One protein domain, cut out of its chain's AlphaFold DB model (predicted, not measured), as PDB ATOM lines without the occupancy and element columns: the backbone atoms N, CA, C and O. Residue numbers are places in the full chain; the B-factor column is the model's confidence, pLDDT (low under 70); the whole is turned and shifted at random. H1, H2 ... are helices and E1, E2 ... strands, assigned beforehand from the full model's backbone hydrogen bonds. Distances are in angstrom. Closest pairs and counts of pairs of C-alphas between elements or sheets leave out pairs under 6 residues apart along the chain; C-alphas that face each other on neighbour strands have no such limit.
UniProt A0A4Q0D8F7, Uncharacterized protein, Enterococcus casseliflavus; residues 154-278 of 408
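This is residues 154 to 278 of the 408 residues of an uncharacterized protein of Enterococcus casseliflavus (UniProt A0A4Q0D8F7). A twisted sheet of five strands has one long helix, H2, packed along one face over E4, while two short helices, H1 and H3, only graze the sheet. A long loop, residues 241 to 261, runs from H2 to the edge strand E5. The printed part has 125 residues, with three named helices and five named strands in the order H1 E1 E2 E3 E4 H2 E5 H3; the sheet's order is E1 E2 E3 E4 E5, antiparallel throughout. The class is mixed, helices and strands, with 61 residues, under half, in named elements. The whole is compact, with a radius of gyration of the C-alphas of 13.8 A and spans of 40 by 30 by 29 A.

H1, residues 164 to 168, only grazes the sheet. E1, residues 174 to 181, is an edge strand and bends by 52 degrees at residue 177. It forms a hairpin with E2, residues 187 to 193, at 155 degrees; N 177 and O 190 are 2.8 A apart, within hydrogen-bond range. E2 forms a hairpin with E3, residues 198 to 204, with N 189 and O 202 at 2.8 A. E3 forms a hairpin with E4, residues 213 to 218, with N 201 and O 215 at 2.8 A. E1 to E4 are a meander, each strand the antiparallel neighbour of the one before. H2, residues 224 to 240, is on the sheet at a height of 9.6 A, making two layers, a helix on one face of a sheet. It runs along the strands, at 9 degrees to E4 on the local plane. The closest C-alphas of E4 and H2 are those of Asn 218 and Tyr 230, 6.3 A apart. E5, residues 262 to 267, is the antiparallel neighbour of E4 at 175 degrees, with N 216 and O 264 at 2.8 A. H2 and E5 are near each other. H3, residues 274 to 278, only grazes the sheet. Every O i to N i+4 pair is within hydrogen-bond range in H1 and H3, and 11 of 13 are in H2.

H1 begins at C-alpha 164, (132.801, 94.453, 110.277). E1 is 20.0 A from first to last C-alpha, E2 19.8 A, E3 19.6 A, E4 17.2 A and E5 16.9 A. H2 is 24.4 A long, from C-alpha 224 at (122.421, 71.818, 103.343). H3 ends at C-alpha 278, (130.453, 86.937, 86.258).

The two C-alphas farthest apart, those of Asp 207 and Asp 257, are 41.6 A apart. The printed part has no cut. The link from H2 to E5, 21 residues, is long. Mean pLDDT of the printed part is 72.4; 48 residues are under 70, among them 221 to 228 and 235 to 262.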
ATOM      1  N   GLU A 154     124.220 103.152 105.268       69.44
ATOM      2  CA  GLU A 154     124.528 103.652 106.616       69.44
ATOM      3  C   GLU A 154     124.075 102.671 107.702       69.44
ATOM      4  O   GLU A 154     124.788 102.421 108.675       69.44
ATOM      5  N   LYS A 155     122.893 102.069 107.525       64.44
ATOM      6  CA  LYS A 155     122.312 101.128 108.493       64.44
ATOM      7  C   LYS A 155     123.069  99.798 108.554       64.44
ATOM      8  O   LYS A 155     123.030  99.140 109.590       64.44
ATOM      9  N   LEU A 156     123.720  99.413 107.458       61.41
ATOM     10  CA  LEU A 156     124.530  98.196 107.352       61.41
ATOM     11  C   LEU A 156     126.008  98.427 107.659       61.41
ATOM     12  O   LEU A 156     126.754  97.454 107.699       61.41
ATOM     13  N   GLY A 157     126.445  99.687 107.784       65.19
ATOM     14  CA  GLY A 157     127.856 100.041 107.928       65.19
ATOM     15  C   GLY A 157     128.746  99.425 106.851       65.19
ATOM     16  O   GLY A 157     129.874  99.052 107.155       65.19
ATOM     17  N   LEU A 158     128.222  99.276 105.630       68.75
ATOM     18  CA  LEU A 158     128.950  98.735 104.480       68.75
ATOM     19  C   LEU A 158     129.863  99.812 103.910       68.75
ATOM     20  O   LEU A 158     129.547 100.452 102.902       68.75
ATOM     21  N   LEU A 159     130.974 100.032 104.598       78.12
ATOM     22  CA  LEU A 159     132.031 100.884 104.086       78.12
ATOM     23  C   LEU A 159     132.725 100.166 102.927       78.12
ATOM     24  O   LEU A 159     132.775  98.935 102.894       78.12
ATOM     25  N   ALA A 160     133.274 100.933 101.988       75.38
ATOM     26  CA  ALA A 160     133.994 100.387 100.835       75.38
ATOM     27  C   ALA A 160     135.101  99.382 101.235       75.38
ATOM     28  O   ALA A 160     135.297  98.370 100.561       75.38
ATOM     29  N   ASP A 161     135.747  99.628 102.380       72.94
ATOM     30  CA  ASP A 161     136.909  98.875 102.860       72.94
ATOM     31  C   ASP A 161     136.653  98.077 104.155       72.94
ATOM     32  O   ASP A 161     137.575  97.444 104.681       72.94
ATOM     33  N   ASP A 162     135.431  98.109 104.705       74.56
ATOM     34  CA  ASP A 162     135.118  97.489 105.998       74.56
ATOM     35  C   ASP A 162     133.759  96.779 105.996       74.56
ATOM     36  O   ASP A 162     132.705  97.370 105.759       74.56
ATOM     37  N   ILE A 163     133.804  95.483 106.305       73.44
ATOM     38  CA  ILE A 163     132.647  94.593 106.404       73.44
ATOM     39  C   ILE A 163     132.382  94.147 107.848       73.44
ATOM     40  O   ILE A 163     131.680  93.157 108.055       73.44
ATOM     41  N   GLU A 164     132.931  94.831 108.860       74.44
ATOM     42  CA  GLU A 164     132.801  94.453 110.277       74.44
ATOM     43  C   GLU A 164     131.339  94.213 110.685       74.44
ATOM     44  O   GLU A 164     131.035  93.265 111.409       74.44
ATOM     45  N   GLN A 165     130.401  95.016 110.178       70.44
ATOM     46  CA  GLN A 165     128.983  94.794 110.450       70.44
ATOM     47  C   GLN A 165     128.444  93.516 109.800       70.44
ATOM     48  O   GLN A 165     127.731  92.775 110.473       70.44
ATOM     49  N   LEU A 166     128.811  93.197 108.552       69.94
ATOM     50  CA  LEU A 166     128.462  91.901 107.956       69.94
ATOM     51  C   LEU A 166     129.066  90.753 108.759       69.94
ATOM     52  O   LEU A 166     128.368  89.780 109.023       69.94
ATOM     53  N   GLN A 167     130.315  90.896 109.207       72.62
ATOM     54  CA  GLN A 167     130.999  89.928 110.060       72.62
ATOM     55  C   GLN A 167     130.264  89.693 111.388       72.62
ATOM     56  O   GLN A 167     130.237  88.568 111.873       72.62
ATOM     57  N   GLN A 168     129.643  90.715 111.981       73.19
ATOM     58  CA  GLN A 168     128.848  90.565 113.209       73.19
ATOM     59  C   GLN A 168     127.527  89.813 112.988       73.19
ATOM     60  O   GLN A 168     126.940  89.312 113.948       73.19
ATOM     61  N   LEU A 169     127.052  89.724 111.742       65.31
ATOM     62  CA  LEU A 169     125.846  88.975 111.376       65.31
ATOM     63  C   LEU A 169     126.125  87.475 111.168       65.31
ATOM     64  O   LEU A 169     125.183  86.716 110.938       65.31
ATOM     65  N   THR A 170     127.391  87.047 111.261       64.19
ATOM     66  CA  THR A 170     127.849  85.671 111.041       64.19
ATOM     67  C   THR A 170     128.722  85.151 112.190       64.19
ATOM     68  O   THR A 170     129.494  85.893 112.789       64.19
ATOM     69  N   GLU A 171     128.622  83.849 112.484       66.00
ATOM     70  CA  GLU A 171     129.575  83.151 113.364       66.00
ATOM     71  C   GLU A 171     130.885  82.783 112.633       66.00
ATOM     72  O   GLU A 171     131.940  82.724 113.266       66.00
ATOM     73  N   ASP A 172     130.840  82.613 111.306       70.62
ATOM     74  CA  ASP A 172     132.000  82.366 110.442       70.62
ATOM     75  C   ASP A 172     132.767  83.655 110.139       70.62
ATOM     76  O   ASP A 172     132.175  84.697 109.834       70.62
ATOM     77  N   ALA A 173     134.099  83.574 110.149       77.69
ATOM     78  CA  ALA A 173     134.973  84.671 109.752       77.69
ATOM     79  C   ALA A 173     134.996  84.847 108.222       77.69
ATOM     80  O   ALA A 173     135.460  83.971 107.491       77.69
ATOM     81  N   LEU A 174     134.545  86.008 107.750       81.06
ATOM     82  CA  LEU A 174     134.795  86.535 106.417       81.06
ATOM     83  C   LEU A 174     136.235  87.039 106.361       81.06
ATOM     84  O   LEU A 174     136.635  87.973 107.058       81.06
ATOM     85  N   THR A 175     137.033  86.401 105.517       85.75
ATOM     86  CA  THR A 175     138.442  86.746 105.329       85.75
ATOM     87  C   THR A 175     138.638  87.388 103.972       85.75
ATOM     88  O   THR A 175     138.060  86.934 102.985       85.75
ATOM     89  N   LEU A 176     139.434  88.460 103.912       87.25
ATOM     90  CA  LEU A 176     139.798  89.069 102.637       87.25
ATOM     91  C   LEU A 176     140.515  88.020 101.787       87.25
ATOM     92  O   LEU A 176     141.582  87.531 102.163       87.25
ATOM     93  N   HIS A 177     139.929  87.708 100.639       86.12
ATOM     94  CA  HIS A 177     140.485  86.748  99.701       86.12
ATOM     95  C   HIS A 177     141.266  87.459  98.599       86.12
ATOM     96  O   HIS A 177     142.416  87.110  98.324       86.12
ATOM     97  N   ARG A 178     140.659  88.472  97.964       89.12
ATOM     98  CA  ARG A 178     141.264  89.201  96.837       89.12
ATOM     99  C   ARG A 178     140.539  90.513  96.548       89.12
ATOM    100  O   ARG A 178     139.339  90.592  96.749       89.12
ATOM    101  N   THR A 179     141.240  91.483  95.970       91.88
ATOM    102  CA  THR A 179     140.626  92.650  95.316       91.88
ATOM    103  C   THR A 179     140.840  92.545  93.809       91.88
ATOM    104  O   THR A 179     141.946  92.227  93.364       91.88
ATOM    105  N   ILE A 180     139.776  92.758  93.038       90.19
ATOM    106  CA  ILE A 180     139.756  92.698  91.573       90.19
ATOM    107  C   ILE A 180     139.411  94.091  91.048       90.19
ATOM    108  O   ILE A 180     138.382  94.647  91.418       90.19
ATOM    109  N   GLU A 181     140.267  94.657  90.199       90.56
ATOM    110  CA  GLU A 181     139.955  95.894  89.476       90.56
ATOM    111  C   GLU A 181     139.057  95.575  88.276       90.56
ATOM    112  O   GLU A 181     139.293  94.612  87.541       90.56
ATOM    113  N   LEU A 182     138.015  96.381  88.107       87.19
ATOM    114  CA  LEU A 182     137.042  96.313  87.027       87.19
ATOM    115  C   LEU A 182     137.173  97.556  86.139       87.19
ATOM    116  O   LEU A 182     138.010  98.434  86.371       87.19
ATOM    117  N   ASP A 183     136.347  97.617  85.098       80.38
ATOM    118  CA  ASP A 183     136.312  98.760  84.195       80.38
ATOM    119  C   ASP A 183     135.965 100.065  84.938       80.38
ATOM    120  O   ASP A 183     135.360 100.070  86.013       80.38
ATOM    121  N   ASP A 184     136.413 101.187  84.371       81.88
ATOM    122  CA  ASP A 184     136.180 102.549  84.873       81.88
ATOM    123  C   ASP A 184     136.693 102.849  86.298       81.88
ATOM    124  O   ASP A 184     136.418 103.914  86.853       81.88
ATOM    125  N   GLY A 185     137.536 101.972  86.855       84.31
ATOM    126  CA  GLY A 185     138.170 102.155  88.164       84.31
ATOM    127  C   GLY A 185     137.354 101.617  89.338       84.31
ATOM    128  O   GLY A 185     137.773 101.791  90.483       84.31
ATOM    129  N   LEU A 186     136.230 100.945  89.064       90.25
ATOM    130  CA  LEU A 186     135.472 100.218  90.074       90.25
ATOM    131  C   LEU A 186     136.291  99.021  90.565       90.25
ATOM    132  O   LEU A 186     136.981  98.357  89.793       90.25
ATOM    133  N   THR A 187     136.211  98.712  91.853       92.62
ATOM    134  CA  THR A 187     136.886  97.546  92.431       92.62
ATOM    135  C   THR A 187     135.875  96.600  93.051       92.62
ATOM    136  O   THR A 187     134.873  97.039  93.602       92.62
ATOM    137  N   ALA A 188     136.142  95.299  92.958       92.94
ATOM    138  CA  ALA A 188     135.425  94.253  93.668       92.94
ATOM    139  C   ALA A 188     136.350  93.616  94.710       92.94
ATOM    140  O   ALA A 188     137.256  92.844  94.382       92.94
ATOM    141  N   THR A 189     136.110  93.925  95.981       93.00
ATOM    142  CA  THR A 189     136.789  93.298  97.115       93.00
ATOM    143  C   THR A 189     136.037  92.032  97.512       93.00
ATOM    144  O   THR A 189     134.881  92.072  97.926       93.00
ATOM    145  N   VAL A 190     136.690  90.886  97.348       91.38
ATOM    146  CA  VAL A 190     136.141  89.549  97.576       91.38
ATOM    147  C   VAL A 190     136.544  89.053  98.958       91.38
ATOM    148  O   VAL A 190     137.730  88.853  99.242       91.38
ATOM    149  N   TYR A 191     135.542  88.789  99.787       89.06
ATOM    150  CA  TYR A 191     135.670  88.119 101.073       89.06
ATOM    151  C   TYR A 191     135.146  86.693 100.977       89.06
ATOM    152  O   TYR A 191     134.165  86.437 100.282       89.06
ATOM    153  N   HIS A 192     135.785  85.775 101.694       86.50
ATOM    154  CA  HIS A 192     135.473  84.354 101.651       86.50
ATOM    155  C   HIS A 192     135.338  83.757 103.056       86.50
ATOM    156  O   HIS A 192     136.134  84.083 103.947       86.50
ATOM    157  N   THR A 193     134.376  82.845 103.238       80.38
ATOM    158  CA  THR A 193     134.281  81.972 104.416       80.38
ATOM    159  C   THR A 193     134.843  80.580 104.130       80.38
ATOM    160  O   THR A 193     134.383  79.866 103.241       80.38
ATOM    161  N   SER A 194     135.818  80.147 104.930       69.12
ATOM    162  CA  SER A 194     136.499  78.862 104.720       69.12
ATOM    163  C   SER A 194     135.617  77.630 104.947       69.12
ATOM    164  O   SER A 194     135.897  76.576 104.380       69.12
ATOM    165  N   GLU A 195     134.587  77.725 105.795       67.31
ATOM    166  CA  GLU A 195     133.752  76.573 106.176       67.31
ATOM    167  C   GLU A 195     132.514  76.416 105.283       67.31
ATOM    168  O   GLU A 195     132.141  75.303 104.908       67.31
ATOM    169  N   THR A 196     131.901  77.536 104.905       66.94
ATOM    170  CA  THR A 196     130.565  77.574 104.295       66.94
ATOM    171  C   THR A 196     130.567  77.873 102.801       66.94
ATOM    172  O   THR A 196     129.505  77.888 102.186       66.94
ATOM    173  N   ASN A 197     131.743  78.029 102.182       76.25
ATOM    174  CA  ASN A 197     131.883  78.214 100.736       76.25
ATOM    175  C   ASN A 197     131.095  79.418 100.179       76.25
ATOM    176  O   ASN A 197     130.682  79.413  99.014       76.25
ATOM    177  N   VAL A 198     130.916  80.452 101.007       81.94
ATOM    178  CA  VAL A 198     130.249  81.694 100.624       81.94
ATOM    179  C   VAL A 198     131.288  82.762 100.313       81.94
ATOM    180  O   VAL A 198     132.221  82.994 101.083       81.94
ATOM    181  N   ASP A 199     131.101  83.411  99.172       87.12
ATOM    182  CA  ASP A 199     131.856  84.577  98.747       87.12
ATOM    183  C   ASP A 199     130.973  85.827  98.851       87.12
ATOM    184  O   ASP A 199     129.796  85.815  98.479       87.12
ATOM    185  N   VAL A 200     131.545  86.917  99.359       87.62
ATOM    186  CA  VAL A 200     130.917  88.240  99.400       87.62
ATOM    187  C   VAL A 200     131.773  89.201  98.587       87.62
ATOM    188  O   VAL A 200     132.933  89.429  98.919       87.62
ATOM    189  N   PHE A 201     131.216  89.760  97.519       89.94
ATOM    190  CA  PHE A 201     131.871  90.781  96.702       89.94
ATOM    191  C   PHE A 201     131.376  92.142  97.156       89.94
ATOM    192  O   PHE A 201     130.170  92.355  97.158       89.94
ATOM    193  N   VAL A 202     132.274  93.051  97.506       90.38
ATOM    194  CA  VAL A 202     131.964  94.452  97.804       90.38
ATOM    195  C   VAL A 202     132.483  95.294  96.650       90.38
ATOM    196  O   VAL A 202     133.678  95.270  96.368       90.38
ATOM    197  N   PHE A 203     131.581  95.989  95.963       90.06
ATOM    198  CA  PHE A 203     131.903  96.875  94.852       90.06
ATOM    199  C   PHE A 203     132.030  98.302  95.369       90.06
ATOM    200  O   PHE A 203     131.124  98.762  96.062       90.06
ATOM    201  N   ALA A 204     133.128  98.982  95.049       91.94
ATOM    202  CA  ALA A 204     133.357 100.367  95.453       91.94
ATOM    203  C   ALA A 204     134.336 101.085  94.516       91.94
ATOM    204  O   ALA A 204     135.272 100.468  93.984       91.94
ATOM    205  N   MET A 205     134.144 102.395  94.351       90.38
ATOM    206  CA  MET A 205     135.173 103.287  93.811       90.38
ATOM    207  C   MET A 205     136.195 103.666  94.903       90.38
ATOM    208  O   MET A 205     135.847 103.688  96.082       90.38
ATOM    209  N   PRO A 206     137.448 104.022  94.551       84.69
ATOM    210  CA  PRO A 206     138.502 104.304  95.535       84.69
ATOM    211  C   PRO A 206     138.233 105.478  96.491       84.69
ATOM    212  O   PRO A 206     138.901 105.599  97.517       84.69
ATOM    213  N   ASP A 207     137.338 106.391  96.123       86.12
ATOM    214  CA  ASP A 207     136.982 107.591  96.883       86.12
ATOM    215  C   ASP A 207     135.580 107.531  97.510       86.12
ATOM    216  O   ASP A 207     135.142 108.508  98.124       86.12
ATOM    217  N   GLU A 208     134.892 106.393  97.399       84.38
ATOM    218  CA  GLU A 208     133.585 106.185  98.012       84.38
ATOM    219  C   GLU A 208     133.704 105.780  99.482       84.38
ATOM    220  O   GLU A 208     134.467 104.895  99.859       84.38
ATOM    221  N   GLU A 209     132.908 106.424 100.336       84.06
ATOM    222  CA  GLU A 209     132.792 106.036 101.744       84.06
ATOM    223  C   GLU A 209     132.003 104.727 101.894       84.06
ATOM    224  O   GLU A 209     132.376 103.854 102.680       84.06
ATOM    225  N   TYR A 210     130.938 104.573 101.106       82.62
ATOM    226  CA  TYR A 210     130.048 103.418 101.135       82.62
ATOM    227  C   TYR A 210     130.164 102.594  99.862       82.62
ATOM    228  O   TYR A 210     130.358 103.141  98.783       82.62
ATOM    229  N   ALA A 211     129.956 101.285  99.979       86.19
ATOM    230  CA  ALA A 211     129.957 100.402  98.823       86.19
ATOM    231  C   ALA A 211     128.933 100.839  97.756       86.19
ATOM    232  O   ALA A 211     127.775 101.149  98.064       86.19
ATOM    233  N   SER A 212     129.344 100.786  96.489       84.50
ATOM    234  CA  SER A 212     128.470 100.904  95.322       84.50
ATOM    235  C   SER A 212     127.466  99.754  95.267       84.50
ATOM    236  O   SER A 212     126.333  99.905  94.825       84.50
ATOM    237  N   GLY A 213     127.847  98.584  95.769       83.25
ATOM    238  CA  GLY A 213     126.959  97.440  95.904       83.25
ATOM    239  C   GLY A 213     127.699  96.219  96.398       83.25
ATOM    240  O   GLY A 213     128.891  96.267  96.688       83.25
ATOM    241  N   PHE A 214     126.992  95.105  96.512       83.69
ATOM    242  CA  PHE A 214     127.614  93.858  96.918       83.69
ATOM    243  C   PHE A 214     126.886  92.640  96.360       83.69
ATOM    244  O   PHE A 214     125.699  92.688  96.042       83.69
ATOM    245  N   THR A 215     127.606  91.527  96.259       85.19
ATOM    246  CA  THR A 215     127.073  90.218  95.869       85.19
ATOM    247  C   THR A 215     127.360  89.200  96.955       85.19
ATOM    248  O   THR A 215     128.485  89.127  97.427       85.19
ATOM    249  N   VAL A 216     126.371  88.388  97.318       83.25
ATOM    250  CA  VAL A 216     126.550  87.184  98.134       83.25
ATOM    251  C   VAL A 216     126.391  85.978  97.221       83.25
ATOM    252  O   VAL A 216     125.378  85.853  96.530       83.25
ATOM    253  N   LEU A 217     127.389  85.103  97.213       83.69
ATOM    254  CA  LEU A 217     127.470  83.946  96.335       83.69
ATOM    255  C   LEU A 217     127.740  82.689  97.162       83.69
ATOM    256  O   LEU A 217     128.728  82.620  97.880       83.69
ATOM    257  N   ASN A 218     126.885  81.677  97.042       79.88
ATOM    258  CA  ASN A 218     127.143  80.333  97.552       79.88
ATOM    259  C   ASN A 218     127.672  79.452  96.419       79.88
ATOM    260  O   ASN A 218     126.994  79.302  95.400       79.88
ATOM    261  N   ARG A 219     128.858  78.862  96.612       74.06
ATOM    262  CA  ARG A 219     129.507  77.986  95.624       74.06
ATOM    263  C   ARG A 219     129.031  76.534  95.637       74.06
ATOM    264  O   ARG A 219     129.332  75.795  94.706       74.06
ATOM    265  N   GLU A 220     128.345  76.110  96.691       71.75
ATOM    266  CA  GLU A 220     128.003  74.708  96.931       71.75
ATOM    267  C   GLU A 220     126.623  74.617  97.596       71.75
ATOM    268  O   GLU A 220     126.498  74.431  98.806       71.75
ATOM    269  N   THR A 221     125.548  74.762  96.818       64.62
ATOM    270  CA  THR A 221     124.187  74.714  97.391       64.62
ATOM    271  C   THR A 221     123.700  73.298  97.707       64.62
ATOM    272  O   THR A 221     122.666  73.148  98.357       64.62
ATOM    273  N   ALA A 222     124.417  72.259  97.262       64.25
ATOM    274  CA  ALA A 222     124.068  70.861  97.523       64.25
ATOM    275  C   ALA A 222     124.302  70.450  98.990       64.25
ATOM    276  O   ALA A 222     123.663  69.515  99.476       64.25
ATOM    277  N   ASP A 223     125.194  71.143  99.702       67.69
ATOM    278  CA  ASP A 223     125.435  70.922 101.125       67.69
ATOM    279  C   ASP A 223     124.466  71.781 101.954       67.69
ATOM    280  O   ASP A 223     124.616  72.998 102.068       67.69
ATOM    281  N   GLU A 224     123.454  71.140 102.548       66.62
ATOM    282  CA  GLU A 224     122.421  71.818 103.343       66.62
ATOM    283  C   GLU A 224     122.987  72.589 104.550       66.62
ATOM    284  O   GLU A 224     122.428  73.621 104.931       66.62
ATOM    285  N   GLN A 225     124.089  72.123 105.154       64.50
ATOM    286  CA  GLN A 225     124.728  72.831 106.268       64.50
ATOM    287  C   GLN A 225     125.431  74.096 105.780       64.50
ATOM    288  O   GLN A 225     125.287  75.146 106.407       64.50
ATOM    289  N   LYS A 226     126.128  74.027 104.642       64.69
ATOM    290  CA  LYS A 226     126.794  75.197 104.048       64.69
ATOM    291  C   LYS A 226     125.798  76.186 103.436       64.69
ATOM    292  O   LYS A 226     125.983  77.397 103.536       64.69
ATOM    293  N   ALA A 227     124.676  75.700 102.906       66.31
ATOM    294  CA  ALA A 227     123.598  76.533 102.378       66.31
ATOM    295  C   ALA A 227     122.850  77.339 103.459       66.31
ATOM    296  O   ALA A 227     122.376  78.444 103.186       66.31
ATOM    297  N   ALA A 228     122.774  76.838 104.698       68.31
ATOM    298  CA  ALA A 228     122.134  77.552 105.808       68.31
ATOM    299  C   ALA A 228     122.813  78.897 106.122       68.31
ATOM    300  O   ALA A 228     122.158  79.845 106.570       68.31
ATOM    301  N   PHE A 229     124.115  78.995 105.859       71.69
ATOM    302  CA  PHE A 229     124.879  80.213 106.066       71.69
ATOM    303  C   PHE A 229     124.506  81.314 105.072       71.69
ATOM    304  O   PHE A 229     124.174  82.432 105.469       71.69
ATOM    305  N   TYR A 230     124.452  80.958 103.788       72.31
ATOM    306  CA  TYR A 230     123.961  81.825 102.722       72.31
ATOM    307  C   TYR A 230     122.569  82.388 103.049       72.31
ATOM    308  O   TYR A 230     122.362  83.599 103.030       72.31
ATOM    309  N   GLU A 231     121.634  81.530 103.464       71.44
ATOM    310  CA  GLU A 231     120.286  81.942 103.877       71.44
ATOM    311  C   GLU A 231     120.279  82.868 105.104       71.44
ATOM    312  O   GLU A 231     119.430  83.757 105.213       71.44
ATOM    313  N   THR A 232     121.213  82.681 106.038       72.62
ATOM    314  CA  THR A 232     121.344  83.536 107.226       72.62
ATOM    315  C   THR A 232     121.796  84.937 106.840       72.62
ATOM    316  O   THR A 232     121.160  85.906 107.263       72.62
ATOM    317  N   ILE A 233     122.811  85.048 105.975       70.50
ATOM    318  CA  ILE A 233     123.237  86.332 105.410       70.50
ATOM    319  C   ILE A 233     122.062  86.975 104.670       70.50
ATOM    320  O   ILE A 233     121.700  88.104 104.991       70.50
ATOM    321  N   LEU A 234     121.386  86.260 103.763       70.88
ATOM    322  CA  LEU A 234     120.248  86.818 103.024       70.88
ATOM    323  C   LEU A 234     119.122  87.313 103.936       70.88
ATOM    324  O   LEU A 234     118.526  88.354 103.670       70.88
ATOM    325  N   ARG A 235     118.816  86.602 105.025       67.31
ATOM    326  CA  ARG A 235     117.813  87.044 106.008       67.31
ATOM    327  C   ARG A 235     118.263  88.278 106.771       67.31
ATOM    328  O   ARG A 235     117.451  89.175 106.982       67.31
ATOM    329  N   ALA A 236     119.522  88.322 107.192       65.31
ATOM    330  CA  ALA A 236     120.073  89.472 107.893       65.31
ATOM    331  C   ALA A 236     120.084  90.710 106.984       65.31
ATOM    332  O   ALA A 236     119.674  91.791 107.411       65.31
ATOM    333  N   LEU A 237     120.443  90.535 105.711       67.44
ATOM    334  CA  LEU A 237     120.329  91.567 104.688       67.44
ATOM    335  C   LEU A 237     118.866  91.969 104.484       67.44
ATOM    336  O   LEU A 237     118.554  93.143 104.566       67.44
ATOM    337  N   ALA A 238     117.929  91.033 104.352       62.31
ATOM    338  CA  ALA A 238     116.506  91.350 104.186       62.31
ATOM    339  C   ALA A 238     115.885  92.161 105.344       62.31
ATOM    340  O   ALA A 238     114.833  92.774 105.168       62.31
ATOM    341  N   VAL A 239     116.484  92.122 106.541       61.25
ATOM    342  CA  VAL A 239     116.047  92.895 107.719       61.25
ATOM    343  C   VAL A 239     116.711  94.276 107.775       61.25
ATOM    344  O   VAL A 239     116.115  95.245 108.264       61.25
ATOM    345  N   ASN A 240     117.955  94.377 107.312       59.75
ATOM    346  CA  ASN A 240     118.758  95.587 107.449       59.75
ATOM    347  C   ASN A 240     118.742  96.454 106.190       59.75
ATOM    348  O   ASN A 240     118.641  97.673 106.316       59.75
ATOM    349  N   ILE A 241     118.719  95.825 105.020       61.75
ATOM    350  CA  ILE A 241     118.525  96.442 103.711       61.75
ATOM    351  C   ILE A 241     117.026  96.619 103.482       61.75
ATOM    352  O   ILE A 241     116.281  95.638 103.567       61.75
ATOM    353  N   PRO A 242     116.559  97.842 103.194       54.00
ATOM    354  CA  PRO A 242     115.186  98.066 102.780       54.00
ATOM    355  C   PRO A 242     114.860  97.180 101.571       54.00
ATOM    356  O   PRO A 242     115.699  97.006 100.680       54.00
ATOM    357  N   ARG A 243     113.629  96.653 101.502       51.78
ATOM    358  CA  ARG A 243     113.140  95.903 100.328       51.78
ATOM    359  C   ARG A 243     113.171  96.738  99.050       51.78
ATOM    360  O   ARG A 243     112.889  96.184  97.995       51.78
ATOM    361  N   GLU A 244     113.473  98.027  99.176       51.00
ATOM    362  CA  GLU A 244     113.431  99.089  98.190       51.00
ATOM    363  C   GLU A 244     114.802  99.435  97.569       51.00
ATOM    364  O   GLU A 244     114.865 100.310  96.713       51.00
ATOM    365  N   SER A 245     115.898  98.774  97.973       56.72
ATOM    366  CA  SER A 245     117.227  98.951  97.341       56.72
ATOM    367  C   SER A 245     117.265  98.294  95.959       56.72
ATOM    368  O   SER A 245     116.621  97.257  95.787       56.72
ATOM    369  N   MET A 246     117.994  98.849  94.975       54.12
ATOM    370  CA  MET A 246     118.024  98.256  93.630       54.12
ATOM    371  C   MET A 246     118.524  96.811  93.683       54.12
ATOM    372  O   MET A 246     119.579  96.496  94.236       54.12
ATOM    373  N   MET A 247     117.728  95.920  93.099       59.91
ATOM    374  CA  MET A 247     117.975  94.486  93.125       59.91
ATOM    375  C   MET A 247     118.236  93.996  91.714       59.91
ATOM    376  O   MET A 247     117.476  94.282  90.786       59.91
ATOM    377  N   PHE A 248     119.285  93.197  91.568       56.47
ATOM    378  CA  PHE A 248     119.447  92.400  90.364       56.47
ATOM    379  C   PHE A 248     118.410  91.293  90.362       56.47
ATOM    380  O   PHE A 248     118.161  90.640  91.381       56.47
ATOM    381  N   MET A 249     117.785  91.086  89.206       49.66
ATOM    382  CA  MET A 249     116.886  89.960  89.044       49.66
ATOM    383  C   MET A 249     117.728  88.697  89.056       49.66
ATOM    384  O   MET A 249     118.593  88.490  88.210       49.66
ATOM    385  N   ASN A 250     117.482  87.857  90.053       49.03
ATOM    386  CA  ASN A 250     118.237  86.634  90.224       49.03
ATOM    387  C   ASN A 250     118.077  85.731  88.989       49.03
ATOM    388  O   ASN A 250     116.957  85.299  88.694       49.03
ATOM    389  N   ARG A 251     119.191  85.436  88.302       47.97
ATOM    390  CA  ARG A 251     119.454  84.147  87.642       47.97
ATOM    391  C   ARG A 251     120.909  84.039  87.160       47.97
ATOM    392  O   ARG A 251     121.256  84.524  86.088       47.97
ATOM    393  N   PHE A 252     121.724  83.293  87.901       41.19
ATOM    394  CA  PHE A 252     122.693  82.399  87.265       41.19
ATOM    395  C   PHE A 252     121.996  81.045  87.097       41.19
ATOM    396  O   PHE A 252     121.829  80.307  88.062       41.19
ATOM    397  N   ASP A 253     121.501  80.752  85.895       39.56
ATOM    398  CA  ASP A 253     120.987  79.420  85.565       39.56
ATOM    399  C   ASP A 253     122.185  78.520  85.221       39.56
ATOM    400  O   ASP A 253     122.721  78.579  84.114       39.56
ATOM    401  N   GLN A 254     122.667  77.761  86.210       41.59
ATOM    402  CA  GLN A 254     123.628  76.667  86.030       41.59
ATOM    403  C   GLN A 254     122.834  75.361  85.949       41.59
ATOM    404  O   GLN A 254     122.752  74.597  86.914       41.59
ATOM    405  N   SER A 255     122.194  75.104  84.811       36.41
ATOM    406  CA  SER A 255     121.525  73.828  84.581       36.41
ATOM    407  C   SER A 255     122.547  72.741  84.206       36.41
ATOM    408  O   SER A 255     122.646  72.378  83.037       36.41
ATOM    409  N   SER A 256     123.292  72.223  85.193       36.69
ATOM    410  CA  SER A 256     123.546  70.774  85.367       36.69
ATOM    411  C   SER A 256     124.421  70.464  86.602       36.69
ATOM    412  O   SER A 256     125.645  70.552  86.565       36.69
ATOM    413  N   ASP A 257     123.752  70.080  87.689       41.47
ATOM    414  CA  ASP A 257     124.020  68.947  88.597       41.47
ATOM    415  C   ASP A 257     125.367  68.676  89.303       41.47
ATOM    416  O   ASP A 257     125.378  67.747  90.108       41.47
ATOM    417  N   GLU A 258     126.445  69.458  89.173       41.56
ATOM    418  CA  GLU A 258     127.598  69.270  90.095       41.56
ATOM    419  C   GLU A 258     127.879  70.436  91.051       41.56
ATOM    420  O   GLU A 258     128.284  70.177  92.180       41.56
ATOM    421  N   HIS A 259     127.576  71.693  90.699       48.66
ATOM    422  CA  HIS A 259     127.721  72.834  91.622       48.66
ATOM    423  C   HIS A 259     126.650  73.892  91.342       48.66
ATOM    424  O   HIS A 259     126.852  74.832  90.575       48.66
ATOM    425  N   GLN A 260     125.470  73.730  91.938       57.31
ATOM    426  CA  GLN A 260     124.459  74.782  91.916       57.31
ATOM    427  C   GLN A 260     124.997  76.003  92.690       57.31
ATOM    428  O   GLN A 260     125.439  75.877  93.834       57.31
ATOM    429  N   LEU A 261     124.979  77.174  92.045       65.75
ATOM    430  CA  LEU A 261     125.354  78.455  92.643       65.75
ATOM    431  C   LEU A 261     124.094  79.212  93.067       65.75
ATOM    432  O   LEU A 261     123.130  79.282  92.304       65.75
ATOM    433  N   ALA A 262     124.113  79.829  94.247       68.38
ATOM    434  CA  ALA A 262     123.082  80.788  94.643       68.38
ATOM    435  C   ALA A 262     123.704  82.180  94.736       68.38
ATOM    436  O   ALA A 262     124.679  82.365  95.455       68.38
ATOM    437  N   VAL A 263     123.157  83.139  93.990       73.19
ATOM    438  CA  VAL A 263     123.701  84.497  93.891       73.19
ATOM    439  C   VAL A 263     122.623  85.507  94.251       73.19
ATOM    440  O   VAL A 263     121.473  85.385  93.822       73.19
ATOM    441  N   MET A 264     122.993  86.523  95.020       76.12
ATOM    442  CA  MET A 264     122.152  87.685  95.260       76.12
ATOM    443  C   MET A 264     122.998  88.950  95.284       76.12
ATOM    444  O   MET A 264     123.929  89.056  96.078       76.12
ATOM    445  N   THR A 265     122.646  89.908  94.431       77.62
ATOM    446  CA  THR A 265     123.366  91.175  94.294       77.62
ATOM    447  C   THR A 265     122.451  92.339  94.639       77.62
ATOM    448  O   THR A 265     121.305  92.409  94.183       77.62
ATOM    449  N   TYR A 266     122.986  93.266  95.422       76.50
ATOM    450  CA  TYR A 266     122.360  94.525  95.793       76.50
ATOM    451  C   TYR A 266     123.222  95.649  95.226       76.50
ATOM    452  O   TYR A 266     124.392  95.768  95.585       76.50
ATOM    453  N   GLY A 267     122.659  96.436  94.314       75.31
ATOM    454  CA  GLY A 267     123.317  97.621  93.766       75.31
ATOM    455  C   GLY A 267     122.735  98.872  94.408       75.31
ATOM    456  O   GLY A 267     121.518  98.969  94.564       75.31
ATOM    457  N   PHE A 268     123.582  99.822  94.767       73.25
ATOM    458  CA  PHE A 268     123.187 101.114  95.326       73.25
ATOM    459  C   PHE A 268     123.596 102.238  94.381       73.25
ATOM    460  O   PHE A 268     122.729 102.951  93.885       73.25
ATOM    461  N   ASP A 269     124.889 102.298  94.070       70.44
ATOM    462  CA  ASP A 269     125.493 103.220  93.116       70.44
ATOM    463  C   ASP A 269     126.203 102.427  92.014       70.44
ATOM    464  O   ASP A 269     126.585 101.272  92.208       70.44
ATOM    465  N   HIS A 270     126.367 103.059  90.852       75.56
ATOM    466  CA  HIS A 270     126.898 102.457  89.624       75.56
ATOM    467  C   HIS A 270     126.074 101.272  89.090       75.56
ATOM    468  O   HIS A 270     125.278 100.619  89.778       75.56
ATOM    469  N   ASP A 271     126.231 101.013  87.798       70.94
ATOM    470  CA  ASP A 271     125.573  99.898  87.125       70.94
ATOM    471  C   ASP A 271     126.421  98.639  87.297       70.94
ATOM    472  O   ASP A 271     127.074  98.158  86.375       70.94
ATOM    473  N   ILE A 272     126.425  98.106  88.521       77.38
ATOM    474  CA  ILE A 272     126.831  96.713  88.744       77.38
ATOM    475  C   ILE A 272     125.888  95.862  87.891       77.38
ATOM    476  O   ILE A 272     124.722  96.200  87.766       77.38
ATOM    477  N   ASP A 273     126.340  94.797  87.252       71.62
ATOM    478  CA  ASP A 273     125.448  93.952  86.460       71.62
ATOM    479  C   ASP A 273     125.889  92.487  86.500       71.62
ATOM    480  O   ASP A 273     126.838  92.102  87.193       71.62
ATOM    481  N   GLN A 274     125.154  91.638  85.785       73.25
ATOM    482  CA  GLN A 274     125.466  90.217  85.717       73.25
ATOM    483  C   GLN A 274     126.852  89.964  85.116       73.25
ATOM    484  O   GLN A 274     127.570  89.095  85.614       73.25
ATOM    485  N   ASP A 275     127.234  90.688  84.066       74.62
ATOM    486  CA  ASP A 275     128.494  90.470  83.355       74.62
ATOM    487  C   ASP A 275     129.682  90.836  84.255       74.62
ATOM    488  O   ASP A 275     130.679  90.110  84.313       74.62
ATOM    489  N   MET A 276     129.535  91.889  85.055       80.75
ATOM    490  CA  MET A 276     130.503  92.297  86.061       80.75
ATOM    491  C   MET A 276     130.669  91.237  87.158       80.75
ATOM    492  O   MET A 276     131.787  90.793  87.422       80.75
ATOM    493  N   VAL A 277     129.573  90.766  87.764       80.94
ATOM    494  CA  VAL A 277     129.614  89.708  88.795       80.94
ATOM    495  C   VAL A 277     130.224  88.417  88.235       80.94
ATOM    496  O   VAL A 277     131.030  87.760  88.899       80.94
ATOM    497  N   THR A 278     129.883  88.076  86.991       80.12
ATOM    498  CA  THR A 278     130.453  86.937  86.258       80.12
ATOM    499  C   THR A 278     131.960  87.083  86.090       80.12
ATOM    500  O   THR A 278     132.706  86.140  86.353       80.12
TER     501      THR A 278